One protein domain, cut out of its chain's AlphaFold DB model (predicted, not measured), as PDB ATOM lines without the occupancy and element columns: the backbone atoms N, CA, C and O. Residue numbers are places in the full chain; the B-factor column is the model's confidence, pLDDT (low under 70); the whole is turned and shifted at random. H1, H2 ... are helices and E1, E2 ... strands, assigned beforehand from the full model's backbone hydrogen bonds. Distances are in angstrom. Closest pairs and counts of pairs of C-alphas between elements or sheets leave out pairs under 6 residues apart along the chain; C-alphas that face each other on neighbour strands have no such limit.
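Overview. This is residues 161 to 359 of the 622 residues of a protein of Shinella sp. DD12 (UniProt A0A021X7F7). One strongly twisted sheet of seven strands has helices over both faces, H1 and H4 over one and H3 over the other, while H2 and H5 only graze it. From the E7 edge a long tail without named elements, residues 323 to 359, runs back past the sheet. The printed part has 199 residues, under half of them in named elements, in the order E1 H1 E2 H2 E3 H3 E4 H4 E5 E6 H5 E7. The class is mixed, helices and strands; the mixed sheet runs E3 E2 E1 E4 E6 E5 E7. The whole is compact, with a radius of gyration of the C-alphas of 16.6 A and spans of 46 by 40 by 35 A.

Arrangement. E1, residues 161 to 169, H1, residues 173 to 183, and E2, residues 189 to 194, form a right-handed strand-helix-strand unit, two parallel neighbour strands with a helix between along the chain; N 167 and O 191 are 2.8 A apart. H1 is over E2 and E1, at a height over the sheet of 9.7 A. H2, residues 202 to 211, and edge strand E3, residues 215 to 219, complete another such unit with E2; N 192 and O 216 are 2.8 A apart. H3, residues 229 to 241, is on the opposite face from H1, over E2, at a height of 11.8 A; it is only just not over E1, on which 2 of its C-alphas fall. E4, residues 246 to 252, is parallel to E1, with N 164 and O 248 2.8 A apart; E3, H3 and E4 form a split right-handed unit, with E2 and E1 between its strands. H4, residues 258 to 267, touches H1, the closest C-alphas being those of Gly 182 and Ala 258, 5.2 A apart. E5, residues 277 to 283, and E6, residues 288 to 295, form a hairpin, with N 281 and O 290 2.8 A apart; E6 is antiparallel to E4, with N 249 and O 294 2.8 A apart. E4, H4 and E5 form a split left-handed unit, with E6 between its strands. H5, residues 313 to 316, grazes the sheet with residues 315 to 316. Edge strand E7, residues 320 to 322, is parallel to E5, with no N and O within hydrogen-bond range. In H1 to H4 every O i to N i+4 pair is within range; H5 is too short for one.

Along the chain. E1 begins at C-alpha 161 (205.061, 124.669, 165.143) and is 25.4 A long. H3 is 18.5 A long, E6 20.9 A. E7 ends at C-alpha 322 (192.358, 120.220, 177.966).

Size, cuts and confidence. The C-alphas farthest apart, of Ala 203 and Asp 328, are 51.1 A apart. The printed part has no cut; the link from E6 to H5 is long. Mean pLDDT of the printed part is 72.0, and 86 residues are under 70, among them residues 307 to 359.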
ATOM      1  N   VAL A 161     205.334 125.490 163.960       80.62
ATOM      2  CA  VAL A 161     205.061 124.669 165.143       80.62
ATOM      3  C   VAL A 161     206.149 124.981 166.178       80.62
ATOM      4  O   VAL A 161     207.333 125.000 165.842       80.62
ATOM      5  N   GLY A 162     205.732 125.364 167.381       90.06
ATOM      6  CA  GLY A 162     206.590 125.895 168.439       90.06
ATOM      7  C   GLY A 162     205.792 126.773 169.395       90.06
ATOM      8  O   GLY A 162     204.592 126.967 169.180       90.06
ATOM      9  N   VAL A 163     206.442 127.321 170.421       94.56
ATOM     10  CA  VAL A 163     205.822 128.148 171.466       94.56
ATOM     11  C   VAL A 163     206.514 129.500 171.590       94.56
ATOM     12  O   VAL A 163     207.710 129.557 171.869       94.56
ATOM     13  N   SER A 164     205.737 130.574 171.475       95.44
ATOM     14  CA  SER A 164     206.108 131.912 171.932       95.44
ATOM     15  C   SER A 164     205.540 132.128 173.343       95.44
ATOM     16  O   SER A 164     204.353 131.907 173.576       95.44
ATOM     17  N   ALA A 165     206.362 132.566 174.293       94.69
ATOM     18  CA  ALA A 165     205.897 133.138 175.554       94.69
ATOM     19  C   ALA A 165     205.737 134.646 175.389       94.69
ATOM     20  O   ALA A 165     206.671 135.314 174.951       94.69
ATOM     21  N   LEU A 166     204.577 135.188 175.749       92.38
ATOM     22  CA  LEU A 166     204.338 136.626 175.767       92.38
ATOM     23  C   LEU A 166     204.386 137.128 177.206       92.38
ATOM     24  O   LEU A 166     203.533 136.770 178.017       92.38
ATOM     25  N   VAL A 167     205.378 137.968 177.485       90.19
ATOM     26  CA  VAL A 167     205.609 138.611 178.778       90.19
ATOM     27  C   VAL A 167     205.364 140.097 178.606       90.19
ATOM     28  O   VAL A 167     205.888 140.714 177.680       90.19
ATOM     29  N   ALA A 168     204.602 140.700 179.505       84.88
ATOM     30  CA  ALA A 168     204.462 142.144 179.535       84.88
ATOM     31  C   ALA A 168     205.342 142.732 180.645       84.88
ATOM     32  O   ALA A 168     205.309 142.280 181.787       84.88
ATOM     33  N   PHE A 169     206.183 143.698 180.285       86.56
ATOM     34  CA  PHE A 169     207.189 144.256 181.182       86.56
ATOM     35  C   PHE A 169     206.624 145.423 181.996       86.56
ATOM     36  O   PHE A 169     206.075 146.358 181.418       86.56
ATOM     37  N   ASP A 170     206.807 145.378 183.318       81.06
ATOM     38  CA  ASP A 170     206.336 146.392 184.277       81.06
ATOM     39  C   ASP A 170     207.455 147.336 184.782       81.06
ATOM     40  O   ASP A 170     207.210 148.223 185.601       81.06
ATOM     41  N   GLY A 171     208.695 147.149 184.309       84.88
ATOM     42  CA  GLY A 171     209.878 147.884 184.767       84.88
ATOM     43  C   GLY A 171     210.795 147.118 185.731       84.88
ATOM     44  O   GLY A 171     211.905 147.582 185.995       84.88
ATOM     45  N   ASN A 172     210.394 145.953 186.246       87.25
ATOM     46  CA  ASN A 172     211.203 145.157 187.170       87.25
ATOM     47  C   ASN A 172     212.202 144.248 186.427       87.25
ATOM     48  O   ASN A 172     211.927 143.091 186.102       87.25
ATOM     49  N   GLU A 173     213.399 144.780 186.170       93.62
ATOM     50  CA  GLU A 173     214.483 144.083 185.459       93.62
ATOM     51  C   GLU A 173     214.889 142.750 186.109       93.62
ATOM     52  O   GLU A 173     215.154 141.772 185.408       93.62
ATOM     53  N   LYS A 174     214.930 142.694 187.448       93.31
ATOM     54  CA  LYS A 174     215.345 141.490 188.178       93.31
ATOM     55  C   LYS A 174     214.332 140.362 187.995       93.31
ATOM     56  O   LYS A 174     214.725 139.258 187.634       93.31
ATOM     57  N   ALA A 175     213.044 140.653 188.189       91.31
ATOM     58  CA  ALA A 175     211.986 139.661 188.008       91.31
ATOM     59  C   ALA A 175     211.947 139.136 186.563       91.31
ATOM     60  O   ALA A 175     211.832 137.931 186.352       91.31
ATOM     61  N   LEU A 176     212.150 140.015 185.570       94.44
ATOM     62  CA  LEU A 176     212.242 139.587 184.172       94.44
ATOM     63  C   LEU A 176     213.429 138.650 183.934       94.44
ATOM     64  O   LEU A 176     213.274 137.636 183.257       94.44
ATOM     65  N   ALA A 177     214.606 138.977 184.473       96.50
ATOM     66  CA  ALA A 177     215.793 138.144 184.321       96.50
ATOM     67  C   ALA A 177     215.600 136.752 184.943       96.50
ATOM     68  O   ALA A 177     215.929 135.754 184.300       96.50
ATOM     69  N   ASP A 178     215.018 136.684 186.143       95.56
ATOM     70  CA  ASP A 178     214.743 135.426 186.847       95.56
ATOM     71  C   ASP A 178     213.723 134.562 186.075       95.56
ATOM     72  O   ASP A 178     213.946 133.365 185.863       95.56
ATOM     73  N   LEU A 179     212.641 135.172 185.573       95.62
ATOM     74  CA  LEU A 179     211.637 134.494 184.748       95.62
ATOM     75  C   LEU A 179     212.243 133.941 183.449       95.62
ATOM     76  O   LEU A 179     212.036 132.774 183.108       95.62
ATOM     77  N   VAL A 180     213.009 134.765 182.727       96.62
ATOM     78  CA  VAL A 180     213.666 134.370 181.472       96.62
ATOM     79  C   VAL A 180     214.638 133.217 181.714       96.62
ATOM     80  O   VAL A 180     214.605 132.239 180.966       96.62
ATOM     81  N   ALA A 181     215.443 133.282 182.777       97.19
ATOM     82  CA  ALA A 181     216.375 132.218 183.142       97.19
ATOM     83  C   ALA A 181     215.665 130.876 183.398       97.19
ATOM     84  O   ALA A 181     216.177 129.828 183.011       97.19
ATOM     85  N   GLY A 182     214.472 130.890 183.999       96.19
ATOM     86  CA  GLY A 182     213.688 129.671 184.219       96.19
ATOM     87  C   GLY A 182     212.981 129.140 182.964       96.19
ATOM     88  O   GLY A 182     212.803 127.925 182.812       96.19
ATOM     89  N   LEU A 183     212.576 130.029 182.054       95.56
ATOM     90  CA  LEU A 183     211.657 129.696 180.963       95.56
ATOM     91  C   LEU A 183     212.334 129.446 179.608       95.56
ATOM     92  O   LEU A 183     211.785 128.693 178.805       95.56
ATOM     93  N   HIS A 184     213.501 130.039 179.334       96.56
ATOM     94  CA  HIS A 184     214.052 130.115 177.971       96.56
ATOM     95  C   HIS A 184     214.278 128.761 177.277       96.56
ATOM     96  O   HIS A 184     214.237 128.704 176.054       96.56
ATOM     97  N   GLU A 185     214.501 127.667 178.008       94.69
ATOM     98  CA  GLU A 185     214.665 126.326 177.416       94.69
ATOM     99  C   GLU A 185     213.332 125.676 177.014       94.69
ATOM    100  O   GLU A 185     213.290 124.785 176.159       94.69
ATOM    101  N   ALA A 186     212.240 126.101 177.653       94.12
ATOM    102  CA  ALA A 186     210.911 125.525 177.484       94.12
ATOM    103  C   ALA A 186     210.146 126.138 176.303       94.12
ATOM    104  O   ALA A 186     209.148 125.571 175.869       94.12
ATOM    105  N   VAL A 187     210.599 127.272 175.771       96.50
ATOM    106  CA  VAL A 187     209.926 128.001 174.690       96.50
ATOM    107  C   VAL A 187     210.875 128.276 173.536       96.50
ATOM    108  O   VAL A 187     212.091 128.334 173.699       96.50
ATOM    109  N   ASP A 188     210.313 128.446 172.347       96.19
ATOM    110  CA  ASP A 188     211.088 128.739 171.144       96.19
ATOM    111  C   ASP A 188     211.345 130.247 170.999       96.19
ATOM    112  O   ASP A 188     212.332 130.650 170.386       96.19
ATOM    113  N   GLU A 189     210.504 131.076 171.623       96.00
ATOM    114  CA  GLU A 189     210.618 132.533 171.636       96.00
ATOM    115  C   GLU A 189     210.033 133.114 172.934       96.00
ATOM    116  O   GLU A 189     208.992 132.660 173.405       96.00
ATOM    117  N   ILE A 190     210.674 134.136 173.501       96.50
ATOM    118  CA  ILE A 190     210.123 134.980 174.570       96.50
ATOM    119  C   ILE A 190     209.963 136.386 174.003       96.50
ATOM    120  O   ILE A 190     210.948 137.040 173.666       96.50
ATOM    121  N   ILE A 191     208.724 136.853 173.923       94.38
ATOM    122  CA  ILE A 191     208.366 138.189 173.464       94.38
ATOM    123  C   ILE A 191     208.076 139.057 174.678       94.38
ATOM    124  O   ILE A 191     207.107 138.826 175.397       94.38
ATOM    125  N   VAL A 192     208.896 140.082 174.876       93.50
ATOM    126  CA  VAL A 192     208.735 141.065 175.944       93.50
ATOM    127  C   VAL A 192     208.052 142.313 175.386       93.50
ATOM    128  O   VAL A 192     208.652 143.091 174.642       93.50
ATOM    129  N   GLY A 193     206.782 142.504 175.729       90.31
ATOM    130  CA  GLY A 193     206.013 143.697 175.395       90.31
ATOM    131  C   GLY A 193     206.327 144.841 176.353       90.31
ATOM    132  O   GLY A 193     206.077 144.736 177.551       90.31
ATOM    133  N   ILE A 194     206.848 145.944 175.820       87.38
ATOM    134  CA  ILE A 194     207.183 147.152 176.576       87.38
ATOM    135  C   ILE A 194     206.136 148.216 176.255       87.38
ATOM    136  O   ILE A 194     206.061 148.696 175.121       87.38
ATOM    137  N   HIS A 195     205.337 148.582 177.255       75.19
ATOM    138  CA  HIS A 195     204.257 149.558 177.095       75.19
ATOM    139  C   HIS A 195     204.764 151.015 177.066       75.19
ATOM    140  O   HIS A 195     204.125 151.882 176.478       75.19
ATOM    141  N   ASP A 196     205.892 151.306 177.727       75.38
ATOM    142  CA  ASP A 196     206.479 152.643 177.847       75.38
ATOM    143  C   ASP A 196     207.942 152.583 177.400       75.38
ATOM    144  O   ASP A 196     208.803 152.124 178.149       75.38
ATOM    145  N   PRO A 197     208.253 153.045 176.180       77.31
ATOM    146  CA  PRO A 197     209.620 153.051 175.680       77.31
ATOM    147  C   PRO A 197     210.594 153.870 176.546       77.31
ATOM    148  O   PRO A 197     211.800 153.645 176.468       77.31
ATOM    149  N   SER A 198     210.108 154.813 177.363       76.75
ATOM    150  CA  SER A 198     210.959 155.664 178.202       76.75
ATOM    151  C   SER A 198     211.488 154.958 179.458       76.75
ATOM    152  O   SER A 198     212.494 155.388 180.021       76.75
ATOM    153  N   SER A 199     210.864 153.850 179.870       70.94
ATOM    154  CA  SER A 199     211.309 153.024 181.001       70.94
ATOM    155  C   SER A 199     212.376 151.992 180.612       70.94
ATOM    156  O   SER A 199     212.875 151.256 181.463       70.94
ATOM    157  N   VAL A 200     212.753 151.937 179.331       81.12
ATOM    158  CA  VAL A 200     213.659 150.923 178.788       81.12
ATOM    159  C   VAL A 200     215.112 151.245 179.103       81.12
ATOM    160  O   VAL A 200     215.721 152.147 178.527       81.12
ATOM    161  N   ASN A 201     215.722 150.410 179.933       89.94
ATOM    162  CA  ASN A 201     217.168 150.319 180.034       89.94
ATOM    163  C   ASN A 201     217.721 149.465 178.881       89.94
ATOM    164  O   ASN A 201     217.764 148.235 178.942       89.94
ATOM    165  N   VAL A 202     218.154 150.122 177.804       89.31
ATOM    166  CA  VAL A 202     218.669 149.448 176.597       89.31
ATOM    167  C   VAL A 202     219.851 148.521 176.910       89.31
ATOM    168  O   VAL A 202     219.974 147.454 176.303       89.31
ATOM    169  N   ALA A 203     220.703 148.880 177.875       91.19
ATOM    170  CA  ALA A 203     221.845 148.055 178.264       91.19
ATOM    171  C   ALA A 203     221.403 146.737 178.919       91.19
ATOM    172  O   ALA A 203     221.967 145.683 178.618       91.19
ATOM    173  N   PHE A 204     220.365 146.779 179.759       94.69
ATOM    174  CA  PHE A 204     219.779 145.584 180.367       94.69
ATOM    175  C   PHE A 204     219.213 144.631 179.305       94.69
ATOM    176  O   PHE A 204     219.604 143.464 179.270       94.69
ATOM    177  N   PHE A 205     218.376 145.123 178.385       92.06
ATOM    178  CA  PHE A 205     217.801 144.279 177.330       92.06
ATOM    179  C   PHE A 205     218.861 143.729 176.370       92.06
ATOM    180  O   PHE A 205     218.801 142.555 176.010       92.06
ATOM    181  N   SER A 206     219.879 144.525 176.022       89.81
ATOM    182  CA  SER A 206     221.002 144.056 175.195       89.81
ATOM    183  C   SER A 206     221.749 142.904 175.871       89.81
ATOM    184  O   SER A 206     222.053 141.892 175.238       89.81
ATOM    185  N   LYS A 207     222.001 143.025 177.182       93.81
ATOM    186  CA  LYS A 207     222.622 141.961 177.976       93.81
ATOM    187  C   LYS A 207     221.736 140.716 178.026       93.81
ATOM    188  O   LYS A 207     222.236 139.612 177.807       93.81
ATOM    189  N   LEU A 208     220.437 140.887 178.264       93.56
ATOM    190  CA  LEU A 208     219.473 139.790 178.330       93.56
ATOM    191  C   LEU A 208     219.421 139.009 177.006       93.56
ATOM    192  O   LEU A 208     219.565 137.792 177.021       93.56
ATOM    193  N   GLN A 209     219.338 139.701 175.865       93.75
ATOM    194  CA  GLN A 209     219.348 139.082 174.532       93.75
ATOM    195  C   GLN A 209     220.680 138.412 174.181       93.75
ATOM    196  O   GLN A 209     220.694 137.362 173.546       93.75
ATOM    197  N   SER A 210     221.809 138.990 174.612       90.75
ATOM    198  CA  SER A 210     223.124 138.362 174.418       90.75
ATOM    199  C   SER A 210     223.292 137.073 175.229       90.75
ATOM    200  O   SER A 210     224.063 136.199 174.841       90.75
ATOM    201  N   THR A 211     222.558 136.952 176.340       96.00
ATOM    202  CA  THR A 211     222.569 135.766 177.206       96.00
ATOM    203  C   THR A 211     221.574 134.712 176.709       96.00
ATOM    204  O   THR A 211     221.890 133.526 176.693       96.00
ATOM    205  N   TYR A 212     220.391 135.143 176.259       95.75
ATOM    206  CA  TYR A 212     219.288 134.282 175.834       95.75
ATOM    207  C   TYR A 212     218.833 134.653 174.416       95.75
ATOM    208  O   TYR A 212     218.080 135.606 174.206       95.75
ATOM    209  N   PHE A 213     219.281 133.875 173.426       91.62
ATOM    210  CA  PHE A 213     219.109 134.179 171.996       91.62
ATOM    211  C   PHE A 213     217.650 134.185 171.509       91.62
ATOM    212  O   PHE A 213     217.362 134.713 170.436       91.62
ATOM    213  N   ASN A 214     216.737 133.571 172.262       94.19
ATOM    214  CA  ASN A 214     215.317 133.499 171.938       94.19
ATOM    215  C   ASN A 214     214.485 134.619 172.585       94.19
ATOM    216  O   ASN A 214     213.260 134.585 172.491       94.19
ATOM    217  N   VAL A 215     215.117 135.619 173.210       95.50
ATOM    218  CA  VAL A 215     214.428 136.789 173.773       95.50
ATOM    219  C   VAL A 215     214.344 137.916 172.746       95.50
ATOM    220  O   VAL A 215     215.347 138.399 172.216       95.50
ATOM    221  N   VAL A 216     213.132 138.403 172.504       93.56
ATOM    222  CA  VAL A 216     212.844 139.559 171.653       93.56
ATOM    223  C   VAL A 216     212.006 140.539 172.457       93.56
ATOM    224  O   VAL A 216     211.053 140.139 173.113       93.56
ATOM    225  N   TYR A 217     212.337 141.826 172.412       92.50
ATOM    226  CA  TYR A 217     211.508 142.856 173.030       92.50
ATOM    227  C   TYR A 217     210.905 143.780 171.976       92.50
ATOM    228  O   TYR A 217     211.526 144.092 170.957       92.50
ATOM    229  N   HIS A 218     209.684 144.233 172.236       89.06
ATOM    230  CA  HIS A 218     208.960 145.153 171.376       89.06
ATOM    231  C   HIS A 218     208.439 146.325 172.196       89.06
ATOM    232  O   HIS A 218     207.549 146.181 173.029       89.06
ATOM    233  N   ALA A 219     209.003 147.497 171.918       81.25
ATOM    234  CA  ALA A 219     208.466 148.767 172.367       81.25
ATOM    235  C   ALA A 219     207.399 149.210 171.362       81.25
ATOM    236  O   ALA A 219     207.721 149.618 170.245       81.25
ATOM    237  N   ALA A 220     206.131 149.084 171.741       68.00
ATOM    238  CA  ALA A 220     205.022 149.599 170.954       68.00
ATOM    239  C   ALA A 220     204.550 150.898 171.626       68.00
ATOM    240  O   ALA A 220     204.076 150.843 172.760       68.00
ATOM    241  N   PRO A 221     204.729 152.070 170.985       60.62
ATOM    242  CA  PRO A 221     204.334 153.332 171.587       60.62
ATOM    243  C   PRO A 221     202.821 153.336 171.814       60.62
ATOM    244  O   PRO A 221     202.043 153.189 170.872       60.62
ATOM    245  N   TYR A 222     202.417 153.506 173.070       58.06
ATOM    246  CA  TYR A 222     201.029 153.748 173.433       58.06
ATOM    247  C   TYR A 222     200.620 155.127 172.897       58.06
ATOM    248  O   TYR A 222     201.169 156.152 173.305       58.06
ATOM    249  N   LEU A 223     199.695 155.162 171.936       54.56
ATOM    250  CA  LEU A 223     199.174 156.408 171.377       54.56
ATOM    251  C   LEU A 223     198.105 156.963 172.324       54.56
ATOM    252  O   LEU A 223     196.925 156.858 172.033       54.56
ATOM    253  N   SER A 224     198.505 157.546 173.458       48.50
ATOM    254  CA  SER A 224     197.561 158.154 174.406       48.50
ATOM    255  C   SER A 224     196.919 159.423 173.827       48.50
ATOM    256  O   SER A 224     197.294 160.536 174.192       48.50
ATOM    257  N   ASN A 225     195.954 159.282 172.928       45.25
ATOM    258  CA  ASN A 225     195.090 160.386 172.533       45.25
ATOM    259  C   ASN A 225     193.672 160.095 173.035       45.25
ATOM    260  O   ASN A 225     192.968 159.259 172.483       45.25
ATOM    261  N   ASP A 226     193.300 160.801 174.105       50.62
ATOM    262  CA  ASP A 226     191.952 161.035 174.634       50.62
ATOM    263  C   ASP A 226     190.955 159.849 174.669       50.62
ATOM    264  O   ASP A 226     190.319 159.472 173.686       50.62
ATOM    265  N   ASN A 227     190.700 159.354 175.888       50.97
ATOM    266  CA  ASN A 227     189.502 158.605 176.313       50.97
ATOM    267  C   ASN A 227     189.182 157.248 175.648       50.97
ATOM    268  O   ASN A 227     188.112 156.701 175.917       50.97
ATOM    269  N   LYS A 228     190.075 156.650 174.850       55.91
ATOM    270  CA  LYS A 228     189.864 155.314 174.245       55.91
ATOM    271  C   LYS A 228     190.903 154.274 174.668       55.91
ATOM    272  O   LYS A 228     191.457 153.560 173.835       55.91
ATOM    273  N   GLY A 229     191.136 154.161 175.976       64.75
ATOM    274  CA  GLY A 229     192.195 153.308 176.528       64.75
ATOM    275  C   GLY A 229     192.150 151.841 176.074       64.75
ATOM    276  O   GLY A 229     193.208 151.245 175.877       64.75
ATOM    277  N   ASP A 230     190.961 151.278 175.841       66.38
ATOM    278  CA  ASP A 230     190.790 149.885 175.403       66.38
ATOM    279  C   ASP A 230     191.120 149.664 173.921       66.38
ATOM    280  O   ASP A 230     191.704 148.641 173.567       66.38
ATOM    281  N   VAL A 231     190.888 150.654 173.058       68.38
ATOM    282  CA  VAL A 231     191.301 150.589 171.647       68.38
ATOM    283  C   VAL A 231     192.827 150.552 171.536       68.38
ATOM    284  O   VAL A 231     193.379 149.733 170.799       68.38
ATOM    285  N   ASP A 232     193.526 151.378 172.315       72.75
ATOM    286  CA  ASP A 232     194.993 151.412 172.319       72.75
ATOM    287  C   ASP A 232     195.593 150.125 172.902       72.75
ATOM    288  O   ASP A 232     196.586 149.604 172.387       72.75
ATOM    289  N   ARG A 233     194.949 149.551 173.929       74.19
ATOM    290  CA  ARG A 233     195.287 148.228 174.481       74.19
ATOM    291  C   ARG A 233     195.118 147.120 173.434       74.19
ATOM    292  O   ARG A 233     195.987 146.255 173.322       74.19
ATOM    293  N   ALA A 234     194.041 147.156 172.643       74.56
ATOM    294  CA  ALA A 234     193.819 146.208 171.551       74.56
ATOM    295  C   ALA A 234     194.917 146.325 170.485       74.56
ATOM    296  O   ALA A 234     195.486 145.314 170.073       74.56
ATOM    297  N   TYR A 235     195.263 147.548 170.071       76.62
ATOM    298  CA  TYR A 235     196.341 147.779 169.106       76.62
ATOM    299  C   TYR A 235     197.700 147.304 169.617       76.62
ATOM    300  O   TYR A 235     198.441 146.678 168.859       76.62
ATOM    301  N   PHE A 236     198.007 147.551 170.890       80.56
ATOM    302  CA  PHE A 236     199.227 147.067 171.527       80.56
ATOM    303  C   PHE A 236     199.320 145.535 171.476       80.56
ATOM    304  O   PHE A 236     200.304 144.998 170.969       80.56
ATOM    305  N   LEU A 237     198.274 144.823 171.916       79.06
ATOM    306  CA  LEU A 237     198.251 143.356 171.868       79.06
ATOM    307  C   LEU A 237     198.317 142.810 170.450       79.06
ATOM    308  O   LEU A 237     199.073 141.877 170.198       79.06
ATOM    309  N   ASN A 238     197.557 143.392 169.525       82.62
ATOM    310  CA  ASN A 238     197.574 142.975 168.128       82.62
ATOM    311  C   ASN A 238     198.969 143.144 167.529       82.62
ATOM    312  O   ASN A 238     199.459 142.233 166.865       82.62
ATOM    313  N   GLY A 239     199.642 144.253 167.843       83.06
ATOM    314  CA  GLY A 239     201.027 144.486 167.451       83.06
ATOM    315  C   GLY A 239     201.988 143.431 167.999       83.06
ATOM    316  O   GLY A 239     202.884 143.020 167.272       83.06
ATOM    317  N   LEU A 240     201.797 142.956 169.235       85.12
ATOM    318  CA  LEU A 240     202.614 141.891 169.831       85.12
ATOM    319  C   LEU A 240     202.303 140.504 169.249       85.12
ATOM    320  O   LEU A 240     203.225 139.760 168.914       85.12
ATOM    321  N   MET A 241     201.022 140.160 169.082       85.56
ATOM    322  CA  MET A 241     200.597 138.893 168.473       85.56
ATOM    323  C   MET A 241     201.102 138.764 167.035       85.56
ATOM    324  O   MET A 241     201.527 137.689 166.623       85.56
ATOM    325  N   GLU A 242     201.139 139.872 166.295       83.06
ATOM    326  CA  GLU A 242     201.705 139.935 164.947       83.06
ATOM    327  C   GLU A 242     203.201 139.565 164.909       83.06
ATOM    328  O   GLU A 242     203.703 139.108 163.882       83.06
ATOM    329  N   LYS A 243     203.936 139.735 166.018       86.56
ATOM    330  CA  LYS A 243     205.360 139.368 166.102       86.56
ATOM    331  C   LYS A 243     205.599 137.919 166.504       86.56
ATOM    332  O   LYS A 243     206.725 137.453 166.354       86.56
ATOM    333  N   CYS A 244     204.568 137.201 166.951       88.06
ATOM    334  CA  CYS A 244     204.679 135.790 167.314       88.06
ATOM    335  C   CYS A 244     205.038 134.945 166.090       88.06
ATOM    336  O   CYS A 244     204.228 134.768 165.175       88.06
ATOM    337  N   ARG A 245     206.253 134.384 166.086       88.75
ATOM    338  CA  ARG A 245     206.739 133.530 164.987       88.75
ATOM    339  C   ARG A 245     206.183 132.116 165.054       88.75
ATOM    340  O   ARG A 245     206.210 131.391 164.053       88.75
ATOM    341  N   HIS A 246     205.710 131.725 166.229       91.06
ATOM    342  CA  HIS A 246     205.239 130.386 166.512       91.06
ATOM    343  C   HIS A 246     203.723 130.330 166.636       91.06
ATOM    344  O   HIS A 246     203.049 131.312 166.945       91.06
ATOM    345  N   ARG A 247     203.183 129.147 166.346       86.62
ATOM    346  CA  ARG A 247     201.743 128.905 166.312       86.62
ATOM    347  C   ARG A 247     201.139 128.888 167.701       86.62
ATOM    348  O   ARG A 247     199.951 129.156 167.827       86.62
ATOM    349  N   ASN A 248     201.914 128.560 168.723       89.75
ATOM    350  CA  ASN A 248     201.400 128.411 170.073       89.75
ATOM    351  C   ASN A 248     201.900 129.563 170.930       89.75
ATOM    352  O   ASN A 248     203.074 129.913 170.882       89.75
ATOM    353  N   LEU A 249     200.992 130.159 171.692       90.94
ATOM    354  CA  LEU A 249     201.255 131.287 172.566       90.94
ATOM    355  C   LEU A 249     200.995 130.863 174.007       90.94
ATOM    356  O   LEU A 249     199.924 130.334 174.304       90.94
ATOM    357  N   VAL A 250     201.953 131.104 174.893       90.38
ATOM    358  CA  VAL A 250     201.772 131.018 176.345       90.38
ATOM    359  C   VAL A 250     201.799 132.432 176.896       90.38
ATOM    360  O   VAL A 250     202.661 133.229 176.529       90.38
ATOM    361  N   LEU A 251     200.838 132.747 177.751       86.44
ATOM    362  CA  LEU A 251     200.757 134.048 178.398       86.44
ATOM    363  C   LEU A 251     201.413 133.936 179.761       86.44
ATOM    364  O   LEU A 251     201.129 132.997 180.502       86.44
ATOM    365  N   VAL A 252     202.323 134.859 180.045       87.62
ATOM    366  CA  VAL A 252     203.188 134.773 181.214       87.62
ATOM    367  C   VAL A 252     203.156 136.097 181.957       87.62
ATOM    368  O   VAL A 252     203.477 137.147 181.394       87.62
ATOM    369  N   ASP A 253     202.774 136.040 183.228       83.88
ATOM    370  CA  ASP A 253     202.976 137.141 184.156       83.88
ATOM    371  C   ASP A 253     204.439 137.165 184.611       83.88
ATOM    372  O   ASP A 253     205.087 136.127 184.761       83.88
ATOM    373  N   LEU A 254     204.964 138.363 184.860       82.62
ATOM    374  CA  LEU A 254     206.337 138.557 185.303       82.62
ATOM    375  C   LEU A 254     206.658 137.801 186.601       82.62
ATOM    376  O   LEU A 254     207.798 137.394 186.814       82.62
ATOM    377  N   TYR A 255     205.650 137.610 187.453       84.88
ATOM    378  CA  TYR A 255     205.779 136.965 188.761       84.88
ATOM    379  C   TYR A 255     205.291 135.510 188.780       84.88
ATOM    380  O   TYR A 255     205.160 134.922 189.858       84.88
ATOM    381  N   ASP A 256     204.993 134.925 187.619       83.50
ATOM    382  CA  ASP A 256     204.619 133.519 187.541       83.50
ATOM    383  C   ASP A 256     205.803 132.590 187.859       83.50
ATOM    384  O   ASP A 256     206.972 132.877 187.605       83.50
ATOM    385  N   ASP A 257     205.481 131.413 188.397       88.69
ATOM    386  CA  ASP A 257     206.455 130.351 188.638       88.69
ATOM    387  C   ASP A 257     206.869 129.711 187.302       88.69
ATOM    388  O   ASP A 257     206.115 128.937 186.696       88.69
ATOM    389  N   ALA A 258     208.090 130.010 186.855       93.19
ATOM    390  CA  ALA A 258     208.651 129.488 185.611       93.19
ATOM    391  C   ALA A 258     208.631 127.948 185.537       93.19
ATOM    392  O   ALA A 258     208.438 127.386 184.456       93.19
ATOM    393  N   GLY A 259     208.772 127.250 186.670       92.38
ATOM    394  CA  GLY A 259     208.697 125.791 186.737       92.38
ATOM    395  C   GLY A 259     207.294 125.266 186.431       92.38
ATOM    396  O   GLY A 259     207.141 124.279 185.706       92.38
ATOM    397  N   LYS A 260     206.250 125.962 186.898       88.25
ATOM    398  CA  LYS A 260     204.856 125.631 186.552       88.25
ATOM    399  C   LYS A 260     204.568 125.873 185.076       88.25
ATOM    400  O   LYS A 260     203.915 125.038 184.453       88.25
ATOM    401  N   ILE A 261     205.079 126.964 184.506       90.38
ATOM    402  CA  ILE A 261     204.916 127.256 183.074       90.38
ATOM    403  C   ILE A 261     205.647 126.207 182.227       90.38
ATOM    404  O   ILE A 261     205.076 125.680 181.272       90.38
ATOM    405  N   ARG A 262     206.875 125.834 182.600       93.56
ATOM    406  CA  ARG A 262     207.618 124.746 181.948       93.56
ATOM    407  C   ARG A 262     206.816 123.443 181.979       93.56
ATOM    408  O   ARG A 262     206.594 122.836 180.934       93.56
ATOM    409  N   SER A 263     206.288 123.073 183.146       89.00
ATOM    410  CA  SER A 263     205.438 121.886 183.297       89.00
ATOM    411  C   SER A 263     204.173 121.952 182.428       89.00
ATOM    412  O   SER A 263     203.810 120.959 181.796       89.00
ATOM    413  N   LEU A 264     203.526 123.121 182.335       87.62
ATOM    414  CA  LEU A 264     202.376 123.354 181.455       87.62
ATOM    415  C   LEU A 264     202.734 123.091 179.987       87.62
ATOM    416  O   LEU A 264     201.983 122.408 179.286       87.62
ATOM    417  N   ILE A 265     203.872 123.615 179.526       86.88
ATOM    418  CA  ILE A 265     204.343 123.461 178.148       86.88
ATOM    419  C   ILE A 265     204.633 121.996 177.822       86.88
ATOM    420  O   ILE A 265     204.176 121.490 176.793       86.88
ATOM    421  N   GLU A 266     205.361 121.312 178.702       85.69
ATOM    422  CA  GLU A 266     205.765 119.917 178.526       85.69
ATOM    423  C   GLU A 266     204.558 118.978 178.549       85.69
ATOM    424  O   GLU A 266     204.354 118.196 177.616       85.69
ATOM    425  N   LYS A 267     203.707 119.100 179.575       81.50
ATOM    426  CA  LYS A 267     202.534 118.239 179.766       81.50
ATOM    427  C   LYS A 267     201.568 118.316 178.586       81.50
ATOM    428  O   LYS A 267     201.031 117.294 178.171       81.50
ATOM    429  N   ASN A 268     201.370 119.513 178.035       76.94
ATOM    430  CA  ASN A 268     200.443 119.741 176.925       76.94
ATOM    431  C   ASN A 268     201.127 119.699 175.548       76.94
ATOM    432  O   ASN A 268     200.491 119.995 174.535       76.94
ATOM    433  N   ARG A 269     202.416 119.324 175.501       81.44
ATOM    434  CA  ARG A 269     203.228 119.196 174.280       81.44
ATOM    435  C   ARG A 269     203.208 120.448 173.402       81.44
ATOM    436  O   ARG A 269     203.261 120.349 172.177       81.44
ATOM    437  N   LEU A 270     203.139 121.635 174.011       83.62
ATOM    438  CA  LEU A 270     202.851 122.875 173.285       83.62
ATOM    439  C   LEU A 270     203.901 123.178 172.205       83.62
ATOM    440  O   LEU A 270     203.564 123.745 171.176       83.62
ATOM    441  N   ARG A 271     205.158 122.751 172.372       83.75
ATOM    442  CA  ARG A 271     206.222 122.955 171.367       83.75
ATOM    443  C   ARG A 271     206.013 122.193 170.069       83.75
ATOM    444  O   ARG A 271     206.406 122.667 169.013       83.75
ATOM    445  N   THR A 272     205.397 121.020 170.129       76.62
ATOM    446  CA  THR A 272     205.228 120.136 168.965       76.62
ATOM    447  C   THR A 272     203.788 120.108 168.463       76.62
ATOM    448  O   THR A 272     203.483 119.420 167.491       76.62
ATOM    449  N   ARG A 273     202.882 120.816 169.142       69.38
ATOM    450  CA  ARG A 273     201.446 120.753 168.894       69.38
ATOM    451  C   ARG A 273     201.062 121.548 167.641       69.38
ATOM    452  O   ARG A 273     201.356 122.739 167.540       69.38
ATOM    453  N   GLY A 274     200.425 120.870 166.685       65.56
ATOM    454  CA  GLY A 274     200.045 121.412 165.375       65.56
ATOM    455  C   GLY A 274     198.537 121.592 165.166       65.56
ATOM    456  O   GLY A 274     198.125 122.026 164.094       65.56
ATOM    457  N   ASP A 275     197.703 121.261 166.146       61.97
ATOM    458  CA  ASP A 275     196.259 121.510 166.152       61.97
ATOM    459  C   ASP A 275     195.921 122.839 166.854       61.97
ATOM    460  O   ASP A 275     196.764 123.485 167.476       61.97
ATOM    461  N   HIS A 276     194.675 123.295 166.714       67.50
ATOM    462  CA  HIS A 276     194.188 124.471 167.432       67.50
ATOM    463  C   HIS A 276     193.712 124.080 168.838       67.50
ATOM    464  O   HIS A 276     192.840 123.229 168.983       67.50
ATOM    465  N   PHE A 277     194.244 124.734 169.872       65.69
ATOM    466  CA  PHE A 277     193.913 124.443 171.272       65.69
ATOM    467  C   PHE A 277     193.857 125.716 172.131       65.69
ATOM    468  O   PHE A 277     194.412 126.757 171.755       65.69
ATOM    469  N   ALA A 278     193.194 125.633 173.281       71.25
ATOM    470  CA  ALA A 278     193.299 126.600 174.368       71.25
ATOM    471  C   ALA A 278     193.421 125.821 175.679       71.25
ATOM    472  O   ALA A 278     192.609 124.940 175.948       71.25
ATOM    473  N   VAL A 279     194.443 126.138 176.468       69.50
ATOM    474  CA  VAL A 279     194.647 125.588 177.805       69.50
ATOM    475  C   VAL A 279     194.121 126.601 178.805       69.50
ATOM    476  O   VAL A 279     194.569 127.753 178.810       69.50
ATOM    477  N   VAL A 280     193.184 126.171 179.646       69.88
ATOM    478  CA  VAL A 280     192.594 127.010 180.688       69.88
ATOM    479  C   VAL A 280     192.897 126.441 182.073       69.88
ATOM    480  O   VAL A 280     192.866 125.232 182.288       69.88
ATOM    481  N   GLY A 281     193.244 127.311 183.017       66.12
ATOM    482  CA  GLY A 281     193.425 126.976 184.428       66.12
ATOM    483  C   GLY A 281     192.254 127.486 185.257       66.12
ATOM    484  O   GLY A 281     191.651 128.488 184.899       66.12
ATOM    485  N   VAL A 282     191.936 126.829 186.373       62.00
ATOM    486  CA  VAL A 282     191.002 127.374 187.373       62.00
ATOM    487  C   VAL A 282     191.808 128.176 188.387       62.00
ATOM    488  O   VAL A 282     192.715 127.647 189.030       62.00
ATOM    489  N   GLU A 283     191.477 129.447 188.541       59.78
ATOM    490  CA  GLU A 283     192.097 130.334 189.511       59.78
ATOM    491  C   GLU A 283     191.381 130.183 190.864       59.78
ATOM    492  O   GLU A 283     190.281 130.688 191.074       59.78
ATOM    493  N   GLY A 284     191.997 129.427 191.780       64.56
ATOM    494  CA  GLY A 284     191.657 129.357 193.209       64.56
ATOM    495  C   GLY A 284     190.163 129.367 193.592       64.56
ATOM    496  O   GLY A 284     189.321 128.704 192.986       64.56
ATOM    497  N   ASN A 285     189.846 130.107 194.663       53.47
ATOM    498  CA  ASN A 285     188.512 130.192 195.279       53.47
ATOM    499  C   ASN A 285     187.473 130.961 194.438       53.47
ATOM    500  O   ASN A 285     186.301 131.000 194.813       53.47
ATOM    501  N   THR A 286     187.872 131.602 193.336       52.97
ATOM    502  CA  THR A 286     187.020 132.533 192.580       52.97
ATOM    503  C   THR A 286     186.218 131.866 191.467       52.97
ATOM    504  O   THR A 286     185.406 132.541 190.838       52.97
ATOM    505  N   LYS A 287     186.393 130.554 191.226       54.75
ATOM    506  CA  LYS A 287     185.808 129.823 190.078       54.75
ATOM    507  C   LYS A 287     186.078 130.505 188.723       54.75
ATOM    508  O   LYS A 287     185.425 130.170 187.736       54.75
ATOM    509  N   SER A 288     187.024 131.445 188.662       54.78
ATOM    510  CA  SER A 288     187.452 132.072 187.419       54.78
ATOM    511  C   SER A 288     188.332 131.088 186.662       54.78
ATOM    512  O   SER A 288     189.160 130.391 187.246       54.78
ATOM    513  N   LEU A 289     188.134 131.005 185.351       55.78
ATOM    514  CA  LEU A 289     189.067 130.323 184.461       55.78
ATOM    515  C   LEU A 289     190.057 131.361 183.888       55.78
ATOM    516  O   LEU A 289     189.678 132.486 183.562       55.78
ATOM    517  N   ALA A 290     191.319 130.981 183.746       63.38
ATOM    518  CA  ALA A 290     192.375 131.788 183.147       63.38
ATOM    519  C   ALA A 290     192.877 131.095 181.880       63.38
ATOM    520  O   ALA A 290     193.148 129.896 181.907       63.38
ATOM    521  N   VAL A 291     193.014 131.824 180.771       68.94
ATOM    522  CA  VAL A 291     193.652 131.279 179.562       68.94
ATOM    523  C   VAL A 291     195.160 131.294 179.769       68.94
ATOM    524  O   VAL A 291     195.763 132.360 179.835       68.94
ATOM    525  N   LEU A 292     195.760 130.111 179.866       78.69
ATOM    526  CA  LEU A 292     197.194 129.950 180.107       78.69
ATOM    527  C   LEU A 292     197.976 129.844 178.792       78.69
ATOM    528  O   LEU A 292     199.085 130.361 178.671       78.69
ATOM    529  N   ALA A 293     197.400 129.173 177.791       82.25
ATOM    530  CA  ALA A 293     198.028 128.998 176.484       82.25
ATOM    531  C   ALA A 293     196.997 128.831 175.365       82.25
ATOM    532  O   ALA A 293     195.900 128.331 175.605       82.25
ATOM    533  N   LEU A 294     197.337 129.208 174.128       84.94
ATOM    534  CA  LEU A 294     196.434 129.099 172.982       84.94
ATOM    535  C   LEU A 294     197.177 129.053 171.629       84.94
ATOM    536  O   LEU A 294     198.234 129.648 171.470       84.94
ATOM    537  N   SER A 295     196.612 128.377 170.625       81.62
ATOM    538  CA  SER A 295     197.087 128.441 169.229       81.62
ATOM    539  C   SER A 295     196.649 129.739 168.523       81.62
ATOM    540  O   SER A 295     195.472 130.090 168.530       81.62
ATOM    541  N   LEU A 296     197.562 130.453 167.879       81.25
ATOM    542  CA  LEU A 296     197.278 131.621 167.051       81.25
ATOM    543  C   LEU A 296     196.918 131.218 165.608       81.25
ATOM    544  O   LEU A 296     197.321 130.168 165.098       81.25
ATOM    545  N   ARG A 297     196.131 132.072 164.947       73.25
ATOM    546  CA  ARG A 297     195.904 132.088 163.496       73.25
ATOM    547  C   ARG A 297     196.333 133.442 162.943       73.25
ATOM    548  O   ARG A 297     196.391 134.429 163.668       73.25
ATOM    549  N   LYS A 298     196.505 133.525 161.619       68.56
ATOM    550  CA  LYS A 298     196.739 134.806 160.916       68.56
ATOM    551  C   LYS A 298     195.635 135.845 161.162       68.56
ATOM    552  O   LYS A 298     195.869 137.031 160.986       68.56
ATOM    553  N   SER A 299     194.437 135.391 161.520       68.44
ATOM    554  CA  SER A 299     193.276 136.228 161.814       68.44
ATOM    555  C   SER A 299     193.025 136.419 163.308       68.44
ATOM    556  O   SER A 299     191.970 136.935 163.644       68.44
ATOM    557  N   THR A 300     193.925 135.980 164.192       74.44
ATOM    558  CA  THR A 300     193.740 136.178 165.631       74.44
ATOM    559  C   THR A 300     194.110 137.609 165.992       74.44
ATOM    560  O   THR A 300     195.259 138.013 165.832       74.44
ATOM    561  N   TYR A 301     193.127 138.369 166.462       77.50
ATOM    562  CA  TYR A 301     193.307 139.727 166.964       77.50
ATOM    563  C   TYR A 301     192.354 139.982 168.132       77.50
ATOM    564  O   TYR A 301     191.227 139.496 168.148       77.50
ATOM    565  N   ALA A 302     192.811 140.761 169.104       78.06
ATOM    566  CA  ALA A 302     191.973 141.339 170.134       78.06
ATOM    567  C   ALA A 302     191.095 142.447 169.530       78.06
ATOM    568  O   ALA A 302     191.569 143.285 168.753       78.06
ATOM    569  N   ILE A 303     189.821 142.456 169.909       73.19
ATOM    570  CA  ILE A 303     188.868 143.527 169.629       73.19
ATOM    571  C   ILE A 303     188.479 144.230 170.925       73.19
ATOM    572  O   ILE A 303     188.466 143.630 171.998       73.19
ATOM    573  N   ASP A 304     188.148 145.509 170.804       72.81
ATOM    574  CA  ASP A 304     187.447 146.251 171.846       72.81
ATOM    575  C   ASP A 304     185.970 145.815 171.852       72.81
ATOM    576  O   ASP A 304     185.285 145.892 170.826       72.81
ATOM    577  N   ALA A 305     185.495 145.327 172.999       62.22
ATOM    578  CA  ALA A 305     184.101 144.978 173.249       62.22
ATOM    579  C   ALA A 305     183.563 145.726 174.483       62.22
ATOM    580  O   ALA A 305     182.954 145.133 175.376       62.22
ATOM    581  N   GLY A 306     183.801 147.038 174.551       70.81
ATOM    582  CA  GLY A 306     183.454 147.887 175.691       70.81
ATOM    583  C   GLY A 306     184.620 147.978 176.676       70.81
ATOM    584  O   GLY A 306     185.768 148.037 176.270       70.81
ATOM    585  N   ASN A 307     184.360 147.927 177.986       57.62
ATOM    586  CA  ASN A 307     185.416 148.008 179.019       57.62
ATOM    587  C   ASN A 307     186.313 146.746 179.099       57.62
ATOM    588  O   ASN A 307     186.886 146.448 180.151       57.62
ATOM    589  N   CYS A 308     186.342 145.921 178.052       61.09
ATOM    590  CA  CYS A 308     187.120 144.694 177.997       61.09
ATOM    591  C   CYS A 308     187.619 144.417 176.580       61.09
ATOM    592  O   CYS A 308     186.958 144.720 175.586       61.09
ATOM    593  N   LEU A 309     188.785 143.785 176.516       65.81
ATOM    594  CA  LEU A 309     189.351 143.242 175.293       65.81
ATOM    595  C   LEU A 309     188.806 141.830 175.093       65.81
ATOM    596  O   LEU A 309     188.695 141.062 176.045       65.81
ATOM    597  N   THR A 310     188.466 141.448 173.870       63.59
ATOM    598  CA  THR A 310     187.987 140.089 173.588       63.59
ATOM    599  C   THR A 310     188.670 139.505 172.363       63.59
ATOM    600  O   THR A 310     189.102 140.229 171.470       63.59
ATOM    601  N   LEU A 311     188.811 138.179 172.331       65.69
ATOM    602  CA  LEU A 311     189.084 137.468 171.084       65.69
ATOM    603  C   LEU A 311     187.737 137.135 170.430       65.69
ATOM    604  O   LEU A 311     186.798 136.810 171.159       65.69
ATOM    605  N   PRO A 312     187.620 137.181 169.092       61.09
ATOM    606  CA  PRO A 312     186.410 136.758 168.397       61.09
ATOM    607  C   PRO A 312     185.988 135.335 168.785       61.09
ATOM    608  O   PRO A 312     186.836 134.453 168.930       61.09
ATOM    609  N   ASP A 313     184.678 135.088 168.882       50.81
ATOM    610  CA  ASP A 313     184.123 133.783 169.273       50.81
ATOM    611  C   ASP A 313     184.674 132.628 168.418       50.81
ATOM    612  O   ASP A 313     185.023 131.574 168.943       50.81
ATOM    613  N   ASP A 314     184.866 132.839 167.114       48.22
ATOM    614  CA  ASP A 314     185.415 131.837 166.185       48.22
ATOM    615  C   ASP A 314     186.875 131.443 166.484       48.22
ATOM    616  O   ASP A 314     187.327 130.350 166.115       48.22
ATOM    617  N   ASP A 315     187.625 132.319 167.159       55.09
ATOM    618  CA  ASP A 315     188.974 132.029 167.637       55.09
ATOM    619  C   ASP A 315     188.953 131.298 168.984       55.09
ATOM    620  O   ASP A 315     189.924 130.610 169.297       55.09
ATOM    621  N   VAL A 316     187.855 131.366 169.742       51.94
ATOM    622  CA  VAL A 316     187.657 130.667 171.024       51.94
ATOM    623  C   VAL A 316     186.995 129.287 170.833       51.94
ATOM    624  O   VAL A 316     187.354 128.337 171.525       51.94
ATOM    625  N   VAL A 317     186.091 129.133 169.857       41.28
ATOM    626  CA  VAL A 317     185.139 128.003 169.734       41.28
ATOM    627  C   VAL A 317     185.700 126.724 169.067       41.28
ATOM    628  O   VAL A 317     185.063 125.677 169.130       41.28
ATOM    629  N   ILE A 318     186.904 126.717 168.482       40.59
ATOM    630  CA  ILE A 318     187.395 125.571 167.663       40.59
ATOM    631  C   ILE A 318     188.506 124.753 168.354       40.59
ATOM    632  O   ILE A 318     189.495 124.393 167.721       40.59
ATOM    633  N   ARG A 319     188.445 124.509 169.669       44.91
ATOM    634  CA  ARG A 319     189.663 124.089 170.393       44.91
ATOM    635  C   ARG A 319     189.468 122.935 171.353       44.91
ATOM    636  O   ARG A 319     188.592 123.001 172.210       44.91
ATOM    637  N   ASN A 320     190.347 121.933 171.234       40.97
ATOM    638  CA  ASN A 320     190.534 120.896 172.244       40.97
ATOM    639  C   ASN A 320     190.861 121.596 173.568       40.97
ATOM    640  O   ASN A 320     191.973 122.095 173.741       40.97
ATOM    641  N   MET A 321     189.862 121.742 174.440       50.50
ATOM    642  CA  MET A 321     190.064 122.259 175.785       50.50
ATOM    643  C   MET A 321     190.506 121.105 176.668       50.50
ATOM    644  O   MET A 321     189.693 120.317 177.146       50.50
ATOM    645  N   ASP A 322     191.811 121.016 176.882       47.06
ATOM    646  CA  ASP A 322     192.358 120.220 177.966       47.06
ATOM    647  C   ASP A 322     192.100 121.017 179.261       47.06
ATOM    648  O   ASP A 322     192.608 122.127 179.400       47.06
ATOM    649  N   PHE A 323     191.297 120.460 180.179       46.91
ATOM    650  CA  PHE A 323     190.878 121.011 181.487       46.91
ATOM    651  C   PHE A 323     189.653 121.954 181.534       46.91
ATOM    652  O   PHE A 323     189.775 123.155 181.724       46.91
ATOM    653  N   VAL A 324     188.443 121.383 181.589       44.03
ATOM    654  CA  VAL A 324     187.374 121.909 182.463       44.03
ATOM    655  C   VAL A 324     186.738 120.712 183.172       44.03
ATOM    656  O   VAL A 324     186.105 119.873 182.537       44.03
ATOM    657  N   GLY A 325     186.959 120.580 184.484       41.00
ATOM    658  CA  GLY A 325     186.258 119.577 185.289       41.00
ATOM    659  C   GLY A 325     184.752 119.816 185.182       41.00
ATOM    660  O   GLY A 325     184.305 120.938 185.403       41.00
ATOM    661  N   GLY A 326     184.002 118.784 184.785       37.34
ATOM    662  CA  GLY A 326     182.584 118.878 184.435       37.34
ATOM    663  C   GLY A 326     181.752 119.634 185.474       37.34
ATOM    664  O   GLY A 326     181.562 119.165 186.593       37.34
ATOM    665  N   GLY A 327     181.248 120.800 185.082       41.84
ATOM    666  CA  GLY A 327     180.316 121.608 185.858       41.84
ATOM    667  C   GLY A 327     179.598 122.609 184.954       41.84
ATOM    668  O   GLY A 327     180.233 123.285 184.146       41.84
ATOM    669  N   ASP A 328     178.272 122.678 185.081       38.41
ATOM    670  CA  ASP A 328     177.392 123.564 184.314       38.41
ATOM    671  C   ASP A 328     177.581 125.033 184.731       38.41
ATOM    672  O   ASP A 328     177.072 125.466 185.765       38.41
ATOM    673  N   ILE A 329     178.299 125.827 183.927       37.56
ATOM    674  CA  ILE A 329     178.364 127.290 184.082       37.56
ATOM    675  C   ILE A 329     178.279 127.958 182.687       37.56
ATOM    676  O   ILE A 329     179.135 127.691 181.844       37.56
ATOM    677  N   PRO A 330     177.286 128.828 182.402       32.78
ATOM    678  CA  PRO A 330     177.104 129.463 181.083       32.78
ATOM    679  C   PRO A 330     177.807 130.835 180.942       32.78
ATOM    680  O   PRO A 330     177.642 131.671 181.830       32.78
ATOM    681  N   GLY A 331     178.511 131.134 179.827       47.28
ATOM    682  CA  GLY A 331     178.960 132.514 179.490       47.28
ATOM    683  C   GLY A 331     180.020 132.700 178.385       47.28
ATOM    684  O   GLY A 331     180.256 131.774 177.617       47.28
ATOM    685  N   SER A 332     180.613 133.909 178.299       41.91
ATOM    686  CA  SER A 332     181.589 134.393 177.293       41.91
ATOM    687  C   SER A 332     182.989 134.697 177.877       41.91
ATOM    688  O   SER A 332     183.141 134.952 179.075       41.91
ATOM    689  N   LEU A 333     184.027 134.703 177.023       42.28
ATOM    690  CA  LEU A 333     185.441 134.851 177.403       42.28
ATOM    691  C   LEU A 333     185.912 136.318 177.287       42.28
ATOM    692  O   LEU A 333     186.151 136.812 176.188       42.28
ATOM    693  N   ASN A 334     186.052 137.008 178.427       44.75
ATOM    694  CA  ASN A 334     186.502 138.406 178.486       44.75
ATOM    695  C   ASN A 334     187.969 138.502 178.922       44.75
ATOM    696  O   ASN A 334     188.387 137.855 179.883       44.75
ATOM    697  N   TRP A 335     188.736 139.356 178.249       52.16
ATOM    698  CA  TRP A 335     190.105 139.707 178.607       52.16
ATOM    699  C   TRP A 335     190.132 141.132 179.165       52.16
ATOM    700  O   TRP A 335     189.421 142.020 178.696       52.16
ATOM    701  N   SER A 336     190.976 141.385 180.158       47.28
ATOM    702  CA  SER A 336     191.222 142.739 180.654       47.28
ATOM    703  C   SER A 336     192.720 142.964 180.748       47.28
ATOM    704  O   SER A 336     193.395 142.244 181.477       47.28
ATOM    705  N   ILE A 337     193.236 143.969 180.037       49.94
ATOM    706  CA  ILE A 337     194.532 144.551 180.382       49.94
ATOM    707  C   ILE A 337     194.244 145.663 181.379       49.94
ATOM    708  O   ILE A 337     193.698 146.697 180.998       49.94
ATOM    709  N   ASN A 338     194.592 145.464 182.646       50.88
ATOM    710  CA  ASN A 338     194.410 146.495 183.658       50.88
ATOM    711  C   ASN A 338     195.680 147.346 183.784       50.88
ATOM    712  O   ASN A 338     196.554 147.028 184.568       50.88
ATOM    713  N   ILE A 339     195.791 148.427 183.007       49.44
ATOM    714  CA  ILE A 339     196.963 149.336 183.007       49.44
ATOM    715  C   ILE A 339     197.067 150.157 184.316       49.44
ATOM    716  O   ILE A 339     198.066 150.834 184.536       49.44
ATOM    717  N   ASP A 340     196.067 150.098 185.202       46.84
ATOM    718  CA  ASP A 340     195.875 151.095 186.264       46.84
ATOM    719  C   ASP A 340     196.401 150.701 187.656       46.84
ATOM    720  O   ASP A 340     196.335 151.518 188.585       46.84
ATOM    721  N   ASP A 341     196.961 149.502 187.830       46.12
ATOM    722  CA  ASP A 341     197.499 149.108 189.133       46.12
ATOM    723  C   ASP A 341     198.842 149.810 189.413       46.12
ATOM    724  O   ASP A 341     199.741 149.879 188.581       46.12
ATOM    725  N   LYS A 342     198.975 150.401 190.604       46.97
ATOM    726  CA  LYS A 342     200.216 151.050 191.051       46.97
ATOM    727  C   LYS A 342     201.119 150.000 191.691       46.97
ATOM    728  O   LYS A 342     200.766 149.486 192.750       46.97
ATOM    729  N   ILE A 343     202.311 149.753 191.146       42.94
ATOM    730  CA  ILE A 343     203.325 148.974 191.875       42.94
ATOM    731  C   ILE A 343     204.042 149.889 192.868       42.94
ATOM    732  O   ILE A 343     204.648 150.893 192.491       42.94
ATOM    733  N   SER A 344     204.011 149.536 194.153       39.16
ATOM    734  CA  SER A 344     204.960 150.077 195.126       39.16
ATOM    735  C   SER A 344     206.228 149.225 195.107       39.16
ATOM    736  O   SER A 344     206.236 148.128 195.664       39.16
ATOM    737  N   ILE A 345     207.299 149.722 194.495       43.75
ATOM    738  CA  ILE A 345     208.634 149.137 194.661       43.75
ATOM    739  C   ILE A 345     209.378 150.015 195.670       43.75
ATOM    740  O   ILE A 345     209.496 151.220 195.455       43.75
ATOM    741  N   GLU A 346     209.779 149.417 196.797       41.94
ATOM    742  CA  GLU A 346     210.705 149.940 197.821       41.94
ATOM    743  C   GLU A 346     210.916 151.470 197.810       41.94
ATOM    744  O   GLU A 346     211.946 151.989 197.387       41.94
ATOM    745  N   GLY A 347     209.914 152.220 198.280       45.97
ATOM    746  CA  GLY A 347     210.046 153.652 198.572       45.97
ATOM    747  C   GLY A 347     209.919 154.625 197.391       45.97
ATOM    748  O   GLY A 347     209.869 155.830 197.636       45.97
ATOM    749  N   ALA A 348     209.782 154.162 196.144       41.03
ATOM    750  CA  ALA A 348     209.518 155.023 194.990       41.03
ATOM    751  C   ALA A 348     208.149 154.707 194.365       41.03
ATOM    752  O   ALA A 348     207.968 153.699 193.685       41.03
ATOM    753  N   GLN A 349     207.169 155.600 194.549       40.88
ATOM    754  CA  GLN A 349     205.925 155.562 193.772       40.88
ATOM    755  C   GLN A 349     206.209 156.037 192.341       40.88
ATOM    756  O   GLN A 349     206.081 157.222 192.033       40.88
ATOM    757  N   LYS A 350     206.582 155.120 191.446       45.03
ATOM    758  CA  LYS A 350     206.454 155.367 190.008       45.03
ATOM    759  C   LYS A 350     205.061 154.926 189.567       45.03
ATOM    760  O   LYS A 350     204.645 153.806 189.837       45.03
ATOM    761  N   LYS A 351     204.326 155.814 188.890       41.56
ATOM    762  CA  LYS A 351     203.171 155.406 188.080       41.56
ATOM    763  C   LYS A 351     203.735 154.619 186.898       41.56
ATOM    764  O   LYS A 351     204.258 155.227 185.972       41.56
ATOM    765  N   GLY A 352     203.704 153.298 186.980       44.03
ATOM    766  CA  GLY A 352     204.067 152.401 185.891       44.03
ATOM    767  C   GLY A 352     202.896 151.456 185.650       44.03
ATOM    768  O   GLY A 352     202.446 150.851 186.620       44.03
ATOM    769  N   PRO A 353     202.360 151.372 184.425       40.28
ATOM    770  CA  PRO A 353     201.386 150.362 184.055       40.28
ATOM    771  C   PRO A 353     201.809 148.952 184.454       40.28
ATOM    772  O   PRO A 353     202.850 148.469 184.015       40.28
ATOM    773  N   VAL A 354     200.968 148.248 185.207       44.62
ATOM    774  CA  VAL A 354     201.089 146.790 185.306       44.62
ATOM    775  C   VAL A 354     200.282 146.193 184.183       44.62
ATOM    776  O   VAL A 354     199.071 146.064 184.268       44.62
ATOM    777  N   VAL A 355     200.929 145.806 183.096       44.19
ATOM    778  CA  VAL A 355     200.243 145.010 182.079       44.19
ATOM    779  C   VAL A 355     200.212 143.562 182.584       44.19
ATOM    780  O   VAL A 355     201.018 142.741 182.174       44.19
ATOM    781  N   SER A 356     199.309 143.221 183.509       47.81
ATOM    782  CA  SER A 356     199.090 141.813 183.869       47.81
ATOM    783  C   SER A 356     198.146 141.181 182.844       47.81
ATOM    784  O   SER A 356     196.975 141.564 182.751       47.81
ATOM    785  N   LEU A 357     198.633 140.217 182.065       48.28
ATOM    786  CA  LEU A 357     197.820 139.441 181.124       48.28
ATOM    787  C   LEU A 357     197.044 138.355 181.878       48.28
ATOM    788  O   LEU A 357     197.360 137.174 181.782       48.28
ATOM    789  N   ARG A 358     196.026 138.746 182.650       50.12
ATOM    790  CA  ARG A 358     195.158 137.804 183.369       50.12
ATOM    791  C   ARG A 358     193.717 137.998 182.920       50.12
ATOM    792  O   ARG A 358     193.096 139.026 183.174       50.12
ATOM    793  N   GLY A 359     193.204 137.021 182.180       46.47
ATOM    794  CA  GLY A 359     191.790 136.964 181.828       46.47
ATOM    795  C   GLY A 359     190.989 136.394 182.993       46.47
ATOM    796  O   GLY A 359     191.352 135.349 183.526       46.47
TER     797      GLY A 359